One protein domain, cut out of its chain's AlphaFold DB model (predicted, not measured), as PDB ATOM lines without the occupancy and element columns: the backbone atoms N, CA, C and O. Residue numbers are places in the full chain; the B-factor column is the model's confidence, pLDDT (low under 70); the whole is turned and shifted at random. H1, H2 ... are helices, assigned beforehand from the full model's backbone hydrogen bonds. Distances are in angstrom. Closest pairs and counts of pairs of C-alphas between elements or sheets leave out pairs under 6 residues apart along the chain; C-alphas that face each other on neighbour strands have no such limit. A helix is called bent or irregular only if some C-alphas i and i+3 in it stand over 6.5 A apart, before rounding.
ATOM      1  N   GLU A  12     144.972 160.901 144.900       98.38
ATOM      2  CA  GLU A  12     144.135 159.961 145.647       98.38
ATOM      3  C   GLU A  12     144.093 158.578 144.983       98.38
ATOM      4  O   GLU A  12     144.107 157.558 145.676       98.38
ATOM      5  N   ASP A  13     144.126 158.524 143.649       98.00
ATOM      6  CA  ASP A  13     144.166 157.260 142.915       98.00
ATOM      7  C   ASP A  13     145.511 156.549 143.119       98.00
ATOM      8  O   ASP A  13     145.571 155.330 143.300       98.00
ATOM      9  N   ALA A  14     146.616 157.304 143.113       98.00
ATOM     10  CA  ALA A  14     147.942 156.749 143.376       98.00
ATOM     11  C   ALA A  14     148.044 156.236 144.821       98.00
ATOM     12  O   ALA A  14     148.576 155.146 145.047       98.00
ATOM     13  N   GLN A  15     147.469 156.972 145.778       98.44
ATOM     14  CA  GLN A  15     147.397 156.547 147.173       98.44
ATOM     15  C   GLN A  15     146.600 155.247 147.326       98.44
ATOM     16  O   GLN A  15     147.073 154.321 147.982       98.44
ATOM     17  N   TYR A  16     145.454 155.122 146.646       98.38
ATOM     18  CA  TYR A  16     144.683 153.878 146.639       98.38
ATOM     19  C   TYR A  16     145.544 152.687 146.194       98.38
ATOM     20  O   TYR A  16     145.521 151.628 146.820       98.38
ATOM     21  N   ILE A  17     146.358 152.856 145.151       98.12
ATOM     22  CA  ILE A  17     147.266 151.800 144.692       98.12
ATOM     23  C   ILE A  17     148.329 151.459 145.744       98.12
ATOM     24  O   ILE A  17     148.609 150.273 145.947       98.12
ATOM     25  N   PHE A  18     148.900 152.459 146.423       97.81
ATOM     26  CA  PHE A  18     149.888 152.243 147.485       97.81
ATOM     27  C   PHE A  18     149.306 151.467 148.669       97.81
ATOM     28  O   PHE A  18     149.969 150.575 149.199       97.81
ATOM     29  N   ASP A  19     148.054 151.742 149.028       98.44
ATOM     30  CA  ASP A  19     147.386 151.096 150.158       98.44
ATOM     31  C   ASP A  19     146.994 149.638 149.860       98.44
ATOM     32  O   ASP A  19     146.932 148.805 150.765       98.44
ATOM     33  N   HIS A  20     146.759 149.304 148.585       98.19
ATOM     34  CA  HIS A  20     146.190 148.011 148.184       98.19
ATOM     35  C   HIS A  20     147.169 147.085 147.452       98.19
ATOM     36  O   HIS A  20     146.822 145.936 147.167       98.19
ATOM     37  N   THR A  21     148.395 147.531 147.154       97.88
ATOM     38  CA  THR A  21     149.368 146.731 146.394       97.88
ATOM     39  C   THR A  21     150.761 146.755 147.017       97.88
ATOM     40  O   THR A  21     151.357 147.804 147.240       97.88
ATOM     41  N   LYS A  22     151.338 145.571 147.245       97.81
ATOM     42  CA  LYS A  22     152.697 145.417 147.794       97.81
ATOM     43  C   LYS A  22     153.761 145.461 146.688       97.81
ATOM     44  O   LYS A  22     153.527 144.989 145.581       97.81
ATOM     45  N   GLY A  23     154.960 145.966 147.002       97.38
ATOM     46  CA  GLY A  23     156.118 145.970 146.084       97.38
ATOM     47  C   GLY A  23     156.156 147.127 145.071       97.38
ATOM     48  O   GLY A  23     157.040 147.176 144.202       97.38
ATOM     49  N   ILE A  24     155.221 148.071 145.186       97.12
ATOM     50  CA  ILE A  24     155.244 149.341 144.457       97.12
ATOM     51  C   ILE A  24     156.155 150.324 145.197       97.12
ATOM     52  O   ILE A  24     156.162 150.364 146.422       97.12
ATOM     53  N   VAL A  25     156.945 151.093 144.448       97.94
ATOM     54  CA  VAL A  25     157.898 152.078 144.996       97.94
ATOM     55  C   VAL A  25     157.582 153.517 144.586       97.94
ATOM     56  O   VAL A  25     158.349 154.421 144.893       97.94
ATOM     57  N   GLY A  26     156.476 153.736 143.871       97.75
ATOM     58  CA  GLY A  26     156.019 155.069 143.495       97.75
ATOM     59  C   GLY A  26     155.070 155.079 142.301       97.75
ATOM     60  O   GLY A  26     154.664 154.029 141.792       97.75
ATOM     61  N   PHE A  27     154.761 156.294 141.853       98.50
ATOM     62  CA  PHE A  27     153.902 156.606 140.715       98.50
ATOM     63  C   PHE A  27     154.690 157.386 139.656       98.50
ATOM     64  O   PHE A  27     155.488 158.260 139.995       98.50
ATOM     65  N   PHE A  28     154.461 157.083 138.378       98.06
ATOM     66  CA  PHE A  28     155.012 157.840 137.255       98.06
ATOM     67  C   PHE A  28     153.897 158.617 136.556       98.06
ATOM     68  O   PHE A  28     153.002 158.029 135.950       98.06
ATOM     69  N   GLY A  29     153.951 159.944 136.639       97.44
ATOM     70  CA  GLY A  29     152.973 160.835 136.024       97.44
ATOM     71  C   GLY A  29     153.449 161.407 134.688       97.44
ATOM     72  O   GLY A  29     154.628 161.689 134.514       97.44
ATOM     73  N   ALA A  30     152.504 161.606 133.765       97.25
ATOM     74  CA  ALA A  30     152.694 162.379 132.536       97.25
ATOM     75  C   ALA A  30     151.552 163.396 132.423       97.25
ATOM     76  O   ALA A  30     151.626 164.476 133.002       97.25
ATOM     77  N   SER A  31     150.423 163.009 131.819       96.88
ATOM     78  CA  SER A  31     149.250 163.887 131.696       96.88
ATOM     79  C   SER A  31     148.720 164.415 133.034       96.88
ATOM     80  O   SER A  31     148.274 165.558 133.075       96.88
ATOM     81  N   SER A  32     148.804 163.628 134.111       97.19
ATOM     82  CA  SER A  32     148.420 164.038 135.468       97.19
ATOM     83  C   SER A  32     149.316 165.127 136.064       97.19
ATOM     84  O   SER A  32     148.873 165.868 136.930       97.19
ATOM     85  N   MET A  33     150.564 165.252 135.598       97.56
ATOM     86  CA  MET A  33     151.503 166.263 136.096       97.56
ATOM     87  C   MET A  33     151.551 167.509 135.215       97.56
ATOM     88  O   MET A  33     151.737 168.604 135.735       97.56
ATOM     89  N   GLU A  34     151.387 167.364 133.896       97.56
ATOM     90  CA  GLU A  34     151.604 168.481 132.965       97.56
ATOM     91  C   GLU A  34     150.354 168.944 132.214       97.56
ATOM     92  O   GLU A  34     150.207 170.136 131.982       97.56
ATOM     93  N   ARG A  35     149.438 168.047 131.822       97.81
ATOM     94  CA  ARG A  35     148.306 168.411 130.953       97.81
ATOM     95  C   ARG A  35     147.089 168.831 131.764       97.81
ATOM     96  O   ARG A  35     146.637 169.963 131.643       97.81
ATOM     97  N   ILE A  36     146.587 167.927 132.603       95.75
ATOM     98  CA  ILE A  36     145.369 168.128 133.400       95.75
ATOM     99  C   ILE A  36     145.466 169.391 134.278       95.75
ATOM    100  O   ILE A  36     144.598 170.260 134.148       95.75
ATOM    101  N   PRO A  37     146.516 169.586 135.107       96.31
ATOM    102  CA  PRO A  37     146.603 170.784 135.946       96.31
ATOM    103  C   PRO A  37     146.736 172.078 135.131       96.31
ATOM    104  O   PRO A  37     146.164 173.107 135.500       96.31
ATOM    105  N   VAL A  38     147.447 172.041 133.998       98.25
ATOM    106  CA  VAL A  38     147.617 173.212 133.125       98.25
ATOM    107  C   VAL A  38     146.309 173.580 132.428       98.25
ATOM    108  O   VAL A  38     145.963 174.759 132.386       98.25
ATOM    109  N   GLU A  39     145.545 172.607 131.930       98.44
ATOM    110  CA  GLU A  39     144.235 172.848 131.312       98.44
ATOM    111  C   GLU A  39     143.265 173.529 132.290       98.44
ATOM    112  O   GLU A  39     142.611 174.514 131.930       98.44
ATOM    113  N   VAL A  40     143.228 173.070 133.547       97.94
ATOM    114  CA  VAL A  40     142.418 173.687 134.610       97.94
ATOM    115  C   VAL A  40     142.857 175.131 134.865       97.94
ATOM    116  O   VAL A  40     142.019 176.038 134.884       97.94
ATOM    117  N   ALA A  41     144.164 175.369 135.010       98.38
ATOM    118  CA  ALA A  41     144.703 176.701 135.272       98.38
ATOM    119  C   ALA A  41     144.440 177.683 134.115       98.38
ATOM    120  O   ALA A  41     144.022 178.821 134.349       98.38
ATOM    121  N   ILE A  42     144.637 177.246 132.866       98.75
ATOM    122  CA  ILE A  42     144.383 178.057 131.667       98.75
ATOM    123  C   ILE A  42     142.904 178.433 131.584       98.75
ATOM    124  O   ILE A  42     142.588 179.611 131.392       98.75
ATOM    125  N   LYS A  43     142.002 177.461 131.766       98.69
ATOM    126  CA  LYS A  43     140.556 177.702 131.738       98.69
ATOM    127  C   LYS A  43     140.146 178.731 132.792       98.69
ATOM    128  O   LYS A  43     139.514 179.728 132.448       98.69
ATOM    129  N   ALA A  44     140.562 178.535 134.043       98.81
ATOM    130  CA  ALA A  44     140.233 179.446 135.138       98.81
ATOM    131  C   ALA A  44     140.758 180.869 134.880       98.81
ATOM    132  O   ALA A  44     140.076 181.860 135.147       98.81
ATOM    133  N   ASN A  45     141.963 180.999 134.321       98.75
ATOM    134  CA  ASN A  45     142.515 182.300 133.961       98.75
ATOM    135  C   ASN A  45     141.716 182.979 132.836       98.75
ATOM    136  O   ASN A  45     141.397 184.166 132.935       98.75
ATOM    137  N   ALA A  46     141.345 182.232 131.793       98.81
ATOM    138  CA  ALA A  46     140.525 182.744 130.699       98.81
ATOM    139  C   ALA A  46     139.148 183.229 131.190       98.81
ATOM    140  O   ALA A  46     138.699 184.310 130.802       98.81
ATOM    141  N   GLU A  47     138.507 182.478 132.088       98.75
ATOM    142  CA  GLU A  47     137.238 182.864 132.720       98.75
ATOM    143  C   GLU A  47     137.369 184.175 133.509       98.75
ATOM    144  O   GLU A  47     136.517 185.060 133.385       98.75
ATOM    145  N   ARG A  48     138.471 184.358 134.250       98.62
ATOM    146  CA  ARG A  48     138.747 185.607 134.982       98.62
ATOM    147  C   ARG A  48     138.858 186.805 134.043       98.62
ATOM    148  O   ARG A  48     138.199 187.813 134.289       98.62
ATOM    149  N   PHE A  49     139.608 186.694 132.946       98.56
ATOM    150  CA  PHE A  49     139.681 187.765 131.942       98.56
ATOM    151  C   PHE A  49     138.326 188.053 131.292       98.56
ATOM    152  O   PHE A  49     137.958 189.212 131.114       98.56
ATOM    153  N   LYS A  50     137.547 187.011 130.986       98.31
ATOM    154  CA  LYS A  50     136.197 187.156 130.427       98.31
ATOM    155  C   LYS A  50     135.218 187.858 131.366       98.31
ATOM    156  O   LYS A  50     134.232 188.406 130.880       98.31
ATOM    157  N   SER A  51     135.470 187.833 132.673       98.25
ATOM    158  CA  SER A  51     134.609 188.462 133.681       98.25
ATOM    159  C   SER A  51     134.845 189.967 133.872       98.25
ATOM    160  O   SER A  51     134.066 190.620 134.569       98.25
ATOM    161  N   LEU A  52     135.894 190.531 133.261       98.31
ATOM    162  CA  LEU A  52     136.201 191.958 133.365       98.31
ATOM    163  C   LEU A  52     135.088 192.807 132.734       98.31
ATOM    164  O   LEU A  52     134.570 192.490 131.664       98.31
TER     165      LEU A  52
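Overview. This is residues 12 to 52 of the 55 residues of the protein "Phosphoenolpyruvate hydrolase family protein" of Acetomicrobium flavidum (UniProt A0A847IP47). Picture an open hook: the long helix H3, with the short H2 at its beginning, makes a straight shaft, and from H2 a drawn-out stretch, residues 21 to 30, leads away to a turn from which H1 folds back along residues 26 to 29. No helix packs on another, and residues 30 to 52, with H2 and H3 in them, stick out as a free arm. The printed part has 41 residues with three named helices, in the order H1, H2, H3, and no named strand; the class is all helix, with 28 residues in the helices. The whole is extended, with a radius of gyration of the C-alphas of 16.0 A, and its outline is a rod that spans 51 by 16 by 8 A.

Along the chain. Begin with the longest helix, H3, residues 36 to 50: find C-alpha 36 at (145.369, 168.128, 133.400), and from there the helix runs 21.3 A to C-alpha 50 at (136.197, 187.156, 130.427). Just before it in the chain look for H2, residues 31 to 34, which measures 5.3 A from first to last C-alpha. Then go back to the first printed residue, Glu 12, with its C-alpha at (144.135, 159.961, 145.647); here H1 begins, residues 12 to 20, and it is 12.4 A long from first to last C-alpha.

Arrangement. Start again from H3, which touches no helix. Look at Arg 35, the one residue between H2 and H3: this is a tight link, and the two helices meet only through their link. Next go to the 10 residues between H1 and H2, a short link; across it H1 and H2 are apart, with no C-alpha of the one within 8 A of the other. H1 and H3 are apart too, again with no C-alpha of the one within 8 A of the other. On the backbone you will find every O i to N i+4 pair within hydrogen-bond range in H1 and H3; H2, with 4 residues, is too short for such a pair, and its 1 pair of O i and N i+3 is not within range. No helix is bent or irregular.

Size, cuts and confidence. To measure the length, find the two C-alphas farthest apart, those of Gly 23 and Leu 52, at 51.7 A; those of Glu 12 and Leu 52, the first and last printed, are 35.2 A apart. Two stretches stand free: residues 19 to 25, and residues 30 to 52, of which 31 to 34 belong to H2 and 36 to 50 to H3. Read on from 12 to 52 and you meet no cut in the printed part, and neither link is long. In the B-factor column the mean pLDDT of the printed part is 98.0, and no printed residue is under 70.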